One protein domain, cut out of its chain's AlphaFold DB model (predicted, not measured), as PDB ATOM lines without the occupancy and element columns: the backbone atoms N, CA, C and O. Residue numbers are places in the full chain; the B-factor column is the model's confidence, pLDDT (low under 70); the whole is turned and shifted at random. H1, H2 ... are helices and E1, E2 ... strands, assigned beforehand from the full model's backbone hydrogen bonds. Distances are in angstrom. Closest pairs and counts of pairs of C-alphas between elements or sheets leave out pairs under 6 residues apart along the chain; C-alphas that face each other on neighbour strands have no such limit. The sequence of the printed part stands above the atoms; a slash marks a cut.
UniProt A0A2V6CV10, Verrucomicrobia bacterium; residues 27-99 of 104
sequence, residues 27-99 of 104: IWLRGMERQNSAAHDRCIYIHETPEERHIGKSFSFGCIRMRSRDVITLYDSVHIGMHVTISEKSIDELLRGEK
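AT A GLANCE: This is residues 27 to 99 of the 104 residues of a protein of Verrucomicrobia bacterium (UniProt A0A2V6CV10). Little regular structure: long loops surround a small two-stranded parallel sheet, E1 and E2, with H1 near it, chiefly by E1; residues 87 to 93 stick out, 91 to 93 belonging to H2. The 73 printed residues run E1, E2, H1, H2, a mixed class with 24 residues in named elements. The whole is only just compact, close to loose, with radius of gyration of the C-alphas 13.2 A and spans of 37 by 30 by 25 A.

IN THESE COORDINATES: E1 is residues 45 to 48, from C-alpha 45 at (-2.503, -15.597, 23.141); E2 is 64 to 66. H1, 68 to 77, is 14.7 A long; H2, 91 to 97, is 10.1 A and ends at C-alpha 97 (-9.323, 8.882, 22.747).

HOW THE PARTS SIT: Residues 27 to 28 pair antiparallel with 45 to 46 of E1. E1 and E2 are parallel, 24 degrees between directions; N 47 and O 64 are 3.0 A apart, within hydrogen-bond range. The closest C-alphas of E1 and H1, Glu 48 and Ser 68, are 5.0 A apart. H2 is apart from E1, E2 and H1. In H1 and H2 every O i to N i+4 pair is within hydrogen-bond range.

THE WHOLE: The C-alphas farthest apart, Pro 50 and Lys 99, are 37.7 A apart. The printed part has no cut. Links E1 to E2 and H1 to H2 are long. Residues 97 to 99 have pLDDT under 70.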
ATOM      1  N   ILE A  27      -1.439 -15.998  28.327       92.50
ATOM      2  CA  ILE A  27      -2.689 -15.280  28.557       92.50
ATOM      3  C   ILE A  27      -3.545 -15.407  27.298       92.50
ATOM      4  O   ILE A  27      -3.210 -14.877  26.241       92.50
ATOM      5  N   TRP A  28      -4.648 -16.139  27.413       91.94
ATOM      6  CA  TRP A  28      -5.553 -16.412  26.298       91.94
ATOM      7  C   TRP A  28      -6.388 -15.195  25.926       91.94
ATOM      8  O   TRP A  28      -6.942 -14.531  26.804       91.94
ATOM      9  N   LEU A  29      -6.545 -14.969  24.622       93.56
ATOM     10  CA  LEU A  29      -7.440 -13.953  24.086       93.56
ATOM     11  C   LEU A  29      -8.706 -14.620  23.545       93.56
ATOM     12  O   LEU A  29      -8.640 -15.624  22.838       93.56
ATOM     13  N   ARG A  30      -9.875 -14.069  23.891       92.25
ATOM     14  CA  ARG A  30     -11.168 -14.592  23.422       92.25
ATOM     15  C   ARG A  30     -11.529 -14.094  22.022       92.25
ATOM     16  O   ARG A  30     -12.092 -14.858  21.248       92.25
ATOM     17  N   GLY A  31     -11.183 -12.846  21.711       94.31
ATOM     18  CA  GLY A  31     -11.768 -12.117  20.587       94.31
ATOM     19  C   GLY A  31     -13.171 -11.618  20.933       94.31
ATOM     20  O   GLY A  31     -14.025 -12.395  21.354       94.31
ATOM     21  N   MET A  32     -13.396 -10.312  20.823       95.50
ATOM     22  CA  MET A  32     -14.666  -9.656  21.179       95.50
ATOM     23  C   MET A  32     -15.347  -8.988  19.979       95.50
ATOM     24  O   MET A  32     -16.440  -8.447  20.107       95.50
ATOM     25  N   GLU A  33     -14.723  -9.047  18.805       95.62
ATOM     26  CA  GLU A  33     -15.180  -8.419  17.572       95.62
ATOM     27  C   GLU A  33     -15.351  -9.478  16.479       95.62
ATOM     28  O   GLU A  33     -14.737 -10.548  16.512       95.62
ATOM     29  N   ARG A  34     -16.157  -9.178  15.454       95.81
ATOM     30  CA  ARG A  34     -16.450 -10.136  14.375       95.81
ATOM     31  C   ARG A  34     -15.171 -10.683  13.730       95.81
ATOM     32  O   ARG A  34     -15.054 -11.896  13.565       95.81
ATOM     33  N   GLN A  35     -14.209  -9.811  13.424       94.00
ATOM     34  CA  GLN A  35     -12.944 -10.168  12.775       94.00
ATOM     35  C   GLN A  35     -12.014 -11.039  13.630       94.00
ATOM     36  O   GLN A  35     -11.181 -11.752  13.076       94.00
ATOM     37  N   ASN A  36     -12.140 -10.997  14.961       93.38
ATOM     38  CA  ASN A  36     -11.258 -11.722  15.879       93.38
ATOM     39  C   ASN A  36     -11.984 -12.774  16.727       93.38
ATOM     40  O   ASN A  36     -11.349 -13.408  17.559       93.38
ATOM     41  N   SER A  37     -13.267 -13.027  16.469       94.94
ATOM     42  CA  SER A  37     -14.108 -14.004  17.180       94.94
ATOM     43  C   SER A  37     -13.522 -15.422  17.277       94.94
ATOM     44  O   SER A  37     -13.800 -16.133  18.235       94.94
ATOM     45  N   ALA A  38     -12.671 -15.821  16.327       93.50
ATOM     46  CA  ALA A  38     -11.982 -17.112  16.329       93.50
ATOM     47  C   ALA A  38     -10.610 -17.097  17.039       93.50
ATOM     48  O   ALA A  38      -9.865 -18.068  16.930       93.50
ATOM     49  N   ALA A  39     -10.218 -16.012  17.720       92.75
ATOM     50  CA  ALA A  39      -8.891 -15.876  18.334       92.75
ATOM     51  C   ALA A  39      -8.590 -17.007  19.327       92.75
ATOM     52  O   ALA A  39      -7.511 -17.598  19.275       92.75
ATOM     53  N   HIS A  40      -9.561 -17.357  20.173       90.81
ATOM     54  CA  HIS A  40      -9.418 -18.462  21.116       90.81
ATOM     55  C   HIS A  40      -9.225 -19.804  20.397       90.81
ATOM     56  O   HIS A  40      -8.271 -20.525  20.680       90.81
ATOM     57  N   ASP A  41     -10.080 -20.118  19.425       90.62
ATOM     58  CA  ASP A  41     -10.036 -21.397  18.702       90.62
ATOM     59  C   ASP A  41      -8.760 -21.538  17.862       90.62
ATOM     60  O   ASP A  41      -8.207 -22.626  17.715       90.62
ATOM     61  N   ARG A  42      -8.232 -20.409  17.379       90.69
ATOM     62  CA  ARG A  42      -6.952 -20.317  16.667       90.69
ATOM     63  C   ARG A  42      -5.732 -20.286  17.584       90.69
ATOM     64  O   ARG A  42      -4.622 -20.127  17.087       90.69
ATOM     65  N   CYS A  43      -5.912 -20.440  18.894       89.81
ATOM     66  CA  CYS A  43      -4.823 -20.411  19.865       89.81
ATOM     67  C   CYS A  43      -4.009 -19.111  19.844       89.81
ATOM     68  O   CYS A  43      -2.790 -19.147  19.967       89.81
ATOM     69  N   ILE A  44      -4.681 -17.966  19.714       91.25
ATOM     70  CA  ILE A  44      -4.048 -16.651  19.800       91.25
ATOM     71  C   ILE A  44      -3.984 -16.211  21.267       91.25
ATOM     72  O   ILE A  44      -5.001 -16.078  21.953       91.25
ATOM     73  N   TYR A  45      -2.771 -15.982  21.758       91.94
ATOM     74  CA  TYR A  45      -2.503 -15.597  23.141       91.94
ATOM     75  C   TYR A  45      -1.290 -14.668  23.240       91.94
ATOM     76  O   TYR A  45      -0.502 -14.540  22.298       91.94
ATOM     77  N   ILE A  46      -1.130 -14.045  24.405       93.75
ATOM     78  CA  ILE A  46       0.095 -13.346  24.802       93.75
ATOM     79  C   ILE A  46       0.987 -14.343  25.548       93.75
ATOM     80  O   ILE A  46       0.502 -15.026  26.452       93.75
ATOM     81  N   HIS A  47       2.262 -14.454  25.176       91.94
ATOM     82  CA  HIS A  47       3.218 -15.369  25.811       91.94
ATOM     83  C   HIS A  47       4.667 -14.876  25.693       91.94
ATOM     84  O   HIS A  47       4.974 -14.018  24.864       91.94
ATOM     85  N   GLU A  48       5.573 -15.440  26.493       90.75
ATOM     86  CA  GLU A  48       7.018 -15.258  26.282       90.75
ATOM     87  C   GLU A  48       7.553 -16.018  25.070       90.75
ATOM     88  O   GLU A  48       7.009 -17.041  24.664       90.75
ATOM     89  N   THR A  49       8.693 -15.569  24.551       88.31
ATOM     90  CA  THR A  49       9.465 -16.287  23.533       88.31
ATOM     91  C   THR A  49      10.934 -16.403  23.945       88.31
ATOM     92  O   THR A  49      11.470 -15.448  24.507       88.31
ATOM     93  N   PRO A  50      11.621 -17.526  23.650       87.00
ATOM     94  CA  PRO A  50      13.074 -17.588  23.768       87.00
ATOM     95  C   PRO A  50      13.772 -16.724  22.705       87.00
ATOM     96  O   PRO A  50      14.913 -16.327  22.910       87.00
ATOM     97  N   GLU A  51      13.112 -16.403  21.585       88.62
ATOM     98  CA  GLU A  51      13.664 -15.598  20.487       88.62
ATOM     99  C   GLU A  51      13.486 -14.086  20.716       88.62
ATOM    100  O   GLU A  51      12.884 -13.379  19.897       88.62
ATOM    101  N   GLU A  52      13.998 -13.569  21.836       88.38
ATOM    102  CA  GLU A  52      13.815 -12.161  22.218       88.38
ATOM    103  C   GLU A  52      14.407 -11.170  21.196       88.38
ATOM    104  O   GLU A  52      13.933 -10.034  21.097       88.38
ATOM    105  N   ARG A  53      15.357 -11.602  20.348       88.56
ATOM    106  CA  ARG A  53      15.892 -10.805  19.222       88.56
ATOM    107  C   ARG A  53      14.835 -10.332  18.212       88.56
ATOM    108  O   ARG A  53      15.095  -9.413  17.433       88.56
ATOM    109  N   HIS A  54      13.670 -10.982  18.175       88.88
ATOM    110  CA  HIS A  54      12.570 -10.649  17.267       88.88
ATOM    111  C   HIS A  54      11.499  -9.755  17.907       88.88
ATOM    112  O   HIS A  54      10.561  -9.352  17.220       88.88
ATOM    113  N   ILE A  55      11.620  -9.418  19.195       90.19
ATOM    114  CA  ILE A  55      10.692  -8.496  19.856       90.19
ATOM    115  C   ILE A  55      10.711  -7.137  19.142       90.19
ATOM    116  O   ILE A  55      11.767  -6.616  18.786       90.19
ATOM    117  N   GLY A  56       9.519  -6.582  18.914       89.06
ATOM    118  CA  GLY A  56       9.317  -5.364  18.122       89.06
ATOM    119  C   GLY A  56       9.176  -5.601  16.614       89.06
ATOM    120  O   GLY A  56       9.002  -4.641  15.870       89.06
ATOM    121  N   LYS A  57       9.225  -6.857  16.143       87.62
ATOM    122  CA  LYS A  57       9.000  -7.227  14.738       87.62
ATOM    123  C   LYS A  57       7.782  -8.141  14.603       87.62
ATOM    124  O   LYS A  57       7.493  -8.940  15.493       87.62
ATOM    125  N   SER A  58       7.099  -8.065  13.460       83.81
ATOM    126  CA  SER A  58       6.054  -9.030  13.097       83.81
ATOM    127  C   SER A  58       6.704 -10.372  12.754       83.81
ATOM    128  O   SER A  58       7.231 -10.555  11.659       83.81
ATOM    129  N   PHE A  59       6.764 -11.275  13.733       82.25
ATOM    130  CA  PHE A  59       7.505 -12.538  13.630       82.25
ATOM    131  C   PHE A  59       6.785 -13.707  14.331       82.25
ATOM    132  O   PHE A  59       7.413 -14.633  14.838       82.25
ATOM    133  N   SER A  60       5.454 -13.661  14.416       79.81
ATOM    134  CA  SER A  60       4.634 -14.718  15.022       79.81
ATOM    135  C   SER A  60       3.589 -15.259  14.042       79.81
ATOM    136  O   SER A  60       3.287 -14.637  13.025       79.81
ATOM    137  N   PHE A  61       2.979 -16.399  14.377       81.50
ATOM    138  CA  PHE A  61       1.837 -16.971  13.644       81.50
ATOM    139  C   PHE A  61       0.484 -16.367  14.073       81.50
ATOM    140  O   PHE A  61      -0.570 -16.978  13.891       81.50
ATOM    141  N   GLY A  62       0.511 -15.169  14.667       86.94
ATOM    142  CA  GLY A  62      -0.653 -14.447  15.182       86.94
ATOM    143  C   GLY A  62      -0.642 -14.234  16.699       86.94
ATOM    144  O   GLY A  62      -1.312 -13.324  17.176       86.94
ATOM    145  N   CYS A  63       0.132 -15.015  17.458       90.81
ATOM    146  CA  CYS A  63       0.340 -14.784  18.893       90.81
ATOM    147  C   CYS A  63       1.095 -13.474  19.157       90.81
ATOM    148  O   CYS A  63       1.837 -12.981  18.307       90.81
ATOM    149  N   ILE A  64       0.964 -12.935  20.365       92.25
ATOM    150  CA  ILE A  64       1.683 -11.734  20.793       92.25
ATOM    151  C   ILE A  64       2.840 -12.176  21.687       92.25
ATOM    152  O   ILE A  64       2.629 -12.719  22.770       92.25
ATOM    153  N   ARG A  65       4.070 -11.961  21.211       92.75
ATOM    154  CA  ARG A  65       5.293 -12.352  21.917       92.75
ATOM    155  C   ARG A  65       5.806 -11.212  22.789       92.75
ATOM    156  O   ARG A  65       5.905 -10.075  22.333       92.75
ATOM    157  N   MET A  66       6.185 -11.538  24.015       92.88
ATOM    158  CA  MET A  66       6.816 -10.628  24.972       92.88
ATOM    159  C   MET A  66       8.131 -11.222  25.490       92.88
ATOM    160  O   MET A  66       8.390 -12.416  25.334       92.88
ATOM    161  N   ARG A  67       8.969 -10.392  26.119       92.62
ATOM    162  CA  ARG A  67      10.113 -10.898  26.891       92.62
ATOM    163  C   ARG A  67       9.619 -11.627  28.133       92.62
ATOM    164  O   ARG A  67       8.552 -11.305  28.663       92.62
ATOM    165  N   SER A  68      10.429 -12.552  28.642       90.56
ATOM    166  CA  SER A  68      10.035 -13.390  29.787       90.56
ATOM    167  C   SER A  68       9.660 -12.559  31.022       90.56
ATOM    168  O   SER A  68       8.631 -12.796  31.650       90.56
ATOM    169  N   ARG A  69      10.445 -11.522  31.340       92.56
ATOM    170  CA  ARG A  69      10.169 -10.638  32.488       92.56
ATOM    171  C   ARG A  69       8.854  -9.870  32.340       92.56
ATOM    172  O   ARG A  69       8.129  -9.682  33.319       92.56
ATOM    173  N   ASP A  70       8.556  -9.428  31.126       94.00
ATOM    174  CA  ASP A  70       7.429  -8.539  30.866       94.00
ATOM    175  C   ASP A  70       6.107  -9.313  30.905       94.00
ATOM    176  O   ASP A  70       5.142  -8.840  31.501       94.00
ATOM    177  N   VAL A  71       6.060 -10.536  30.356       93.81
ATOM    178  CA  VAL A  71       4.838 -11.355  30.427       93.81
ATOM    179  C   VAL A  71       4.556 -11.869  31.835       93.81
ATOM    180  O   VAL A  71       3.391 -11.981  32.197       93.81
ATOM    181  N   ILE A  72       5.583 -12.145  32.648       93.12
ATOM    182  CA  ILE A  72       5.399 -12.491  34.066       93.12
ATOM    183  C   ILE A  72       4.755 -11.312  34.799       93.12
ATOM    184  O   ILE A  72       3.728 -11.479  35.450       93.12
ATOM    185  N   THR A  73       5.301 -10.108  34.607       95.38
ATOM    186  CA  THR A  73       4.758  -8.879  35.206       95.38
ATOM    187  C   THR A  73       3.315  -8.622  34.758       95.38
ATOM    188  O   THR A  73       2.450  -8.293  35.569       95.38
ATOM    189  N   LEU A  74       3.025  -8.806  33.465       94.25
ATOM    190  CA  LEU A  74       1.668  -8.690  32.937       94.25
ATOM    191  C   LEU A  74       0.743  -9.742  33.560       94.25
ATOM    192  O   LEU A  74      -0.332  -9.406  34.036       94.25
ATOM    193  N   TYR A  75       1.163 -11.006  33.602       93.31
ATOM    194  CA  TYR A  75       0.368 -12.099  34.155       93.31
ATOM    195  C   TYR A  75      -0.072 -11.827  35.598       93.31
ATOM    196  O   TYR A  75      -1.226 -12.077  35.935       93.31
ATOM    197  N   ASP A  76       0.822 -11.274  36.416       93.81
ATOM    198  CA  ASP A  76       0.557 -10.979  37.827       93.81
ATOM    199  C   ASP A  76      -0.363  -9.757  38.031       93.81
ATOM    200  O   ASP A  76      -0.911  -9.570  39.117       93.81
ATOM    201  N   SER A  77      -0.559  -8.926  36.999       94.50
ATOM    202  CA  SER A  77      -1.364  -7.691  37.060       94.50
ATOM    203  C   SER A  77      -2.736  -7.792  36.385       94.50
ATOM    204  O   SER A  77      -3.598  -6.942  36.619       94.50
ATOM    205  N   VAL A  78      -2.973  -8.821  35.566       94.38
ATOM    206  CA  VAL A  78      -4.235  -8.993  34.831       94.38
ATOM    207  C   VAL A  78      -5.177  -9.987  35.510       94.38
ATOM    208  O   VAL A  78      -4.766 -10.889  36.235       94.38
ATOM    209  N   HIS A  79      -6.472  -9.867  35.220       92.69
ATOM    210  CA  HIS A  79      -7.490 -10.826  35.648       92.69
ATOM    211  C   HIS A  79      -8.328 -11.313  34.460       92.69
ATOM    212  O   HIS A  79      -8.366 -10.699  33.392       92.69
ATOM    213  N   ILE A  80      -9.015 -12.445  34.639       92.75
ATOM    214  CA  ILE A  80      -9.911 -12.996  33.615       92.75
ATOM    215  C   ILE A  80     -11.034 -11.993  33.336       92.75
ATOM    216  O   ILE A  80     -11.726 -11.576  34.258       92.75
ATOM    217  N   GLY A  81     -11.236 -11.659  32.062       92.75
ATOM    218  CA  GLY A  81     -12.237 -10.678  31.634       92.75
ATOM    219  C   GLY A  81     -11.681  -9.268  31.442       92.75
ATOM    220  O   GLY A  81     -12.389  -8.431  30.893       92.75
ATOM    221  N   MET A  82     -10.419  -9.014  31.809       95.00
ATOM    222  CA  MET A  82      -9.756  -7.756  31.479       95.00
ATOM    223  C   MET A  82      -9.714  -7.557  29.957       95.00
ATOM    224  O   MET A  82      -9.330  -8.461  29.210       95.00
ATOM    225  N   HIS A  83     -10.126  -6.373  29.504       94.19
ATOM    226  CA  HIS A  83     -10.128  -6.027  28.088       94.19
ATOM    227  C   HIS A  83      -8.705  -5.806  27.571       94.19
ATOM    228  O   HIS A  83      -7.859  -5.232  28.254       94.19
ATOM    229  N   VAL A  84      -8.467  -6.249  26.337       93.88
ATOM    230  CA  VAL A  84      -7.199  -6.076  25.628       93.88
ATOM    231  C   VAL A  84      -7.492  -5.388  24.306       93.88
ATOM    232  O   VAL A  84      -8.241  -5.917  23.485       93.88
ATOM    233  N   THR A  85      -6.869  -4.234  24.096       93.81
ATOM    234  CA  THR A  85      -6.930  -3.497  22.833       93.81
ATOM    235  C   THR A  85      -5.645  -3.744  22.052       93.81
ATOM    236  O   THR A  85      -4.551  -3.519  22.564       93.81
ATOM    237  N   ILE A  86      -5.774  -4.201  20.805       91.44
ATOM    238  CA  ILE A  86      -4.658  -4.372  19.868       91.44
ATOM    239  C   ILE A  86      -4.857  -3.354  18.749       91.44
ATOM    240  O   ILE A  86      -5.914  -3.326  18.124       91.44
ATOM    241  N   SER A  87      -3.862  -2.504  18.516       91.62
ATOM    242  CA  SER A  87      -3.956  -1.404  17.558       91.62
ATOM    243  C   SER A  87      -2.592  -1.081  16.960       91.62
ATOM    244  O   SER A  87      -1.567  -1.259  17.611       91.62
ATOM    245  N   GLU A  88      -2.595  -0.572  15.729       91.00
ATOM    246  CA  GLU A  88      -1.413   0.010  15.075       91.00
ATOM    247  C   GLU A  88      -1.123   1.439  15.563       91.00
ATOM    248  O   GLU A  88      -0.053   1.989  15.303       91.00
ATOM    249  N   LYS A  89      -2.076   2.054  16.273       93.12
ATOM    250  CA  LYS A  89      -1.927   3.395  16.842       93.12
ATOM    251  C   LYS A  89      -0.910   3.397  17.975       93.12
ATOM    252  O   LYS A  89      -0.797   2.432  18.731       93.12
ATOM    253  N   SER A  90      -0.221   4.525  18.142       91.38
ATOM    254  CA  SER A  90       0.637   4.716  19.308       91.38
ATOM    255  C   SER A  90      -0.191   4.750  20.593       91.38
ATOM    256  O   SER A  90      -1.367   5.131  20.590       91.38
ATOM    257  N   ILE A  91       0.440   4.388  21.711       89.81
ATOM    258  CA  ILE A  91      -0.220   4.417  23.020       89.81
ATOM    259  C   ILE A  91      -0.762   5.815  23.346       89.81
ATOM    260  O   ILE A  91      -1.892   5.940  23.807       89.81
ATOM    261  N   ASP A  92      -0.021   6.871  23.002       91.81
ATOM    262  CA  ASP A  92      -0.455   8.250  23.224       91.81
ATOM    263  C   ASP A  92      -1.726   8.592  22.440       91.81
ATOM    264  O   ASP A  92      -2.567   9.357  22.908       91.81
ATOM    265  N   GLU A  93      -1.878   8.061  21.224       92.38
ATOM    266  CA  GLU A  93      -3.083   8.276  20.428       92.38
ATOM    267  C   GLU A  93      -4.288   7.530  21.010       92.38
ATOM    268  O   GLU A  93      -5.384   8.089  21.038       92.38
ATOM    269  N   LEU A  94      -4.083   6.312  21.522       87.50
ATOM    270  CA  LEU A  94      -5.130   5.537  22.193       87.50
ATOM    271  C   LEU A  94      -5.612   6.239  23.468       87.50
ATOM    272  O   LEU A  94      -6.809   6.471  23.630       87.50
ATOM    273  N   LEU A  95      -4.680   6.671  24.318       85.75
ATOM    274  CA  LEU A  95      -4.989   7.331  25.589       85.75
ATOM    275  C   LEU A  95      -5.666   8.697  25.404       85.75
ATOM    276  O   LEU A  95      -6.468   9.111  26.237       85.75
ATOM    277  N   ARG A  96      -5.400   9.405  24.296       80.31
ATOM    278  CA  ARG A  96      -6.113  10.652  23.960       80.31
ATOM    279  C   ARG A  96      -7.592  10.430  23.620       80.31
ATOM    280  O   ARG A  96      -8.390  11.347  23.814       80.31
ATOM    281  N   GLY A  97      -7.947   9.256  23.092       64.19
ATOM    282  CA  GLY A  97      -9.323   8.882  22.747       64.19
ATOM    283  C   GLY A  97     -10.151   8.407  23.944       64.19
ATOM    284  O   GLY A  97     -11.367   8.584  23.952       64.19
ATOM    285  N   GLU A  98      -9.501   7.881  24.982       62.06
ATOM    286  CA  GLU A  98     -10.117   7.437  26.239       62.06
ATOM    287  C   GLU A  98     -10.347   8.606  27.212       62.06
ATOM    288  O   GLU A  98      -9.956   8.556  28.379       62.06
ATOM    289  N   LYS A  99     -10.994   9.695  26.766       52.88
ATOM    290  CA  LYS A  99     -11.505  10.681  27.733       52.88
ATOM    291  C   LYS A  99     -12.438   9.941  28.701       52.88
ATOM    292  O   LYS A  99     -13.416   9.354  28.230       52.88
TER     293      LYS A  99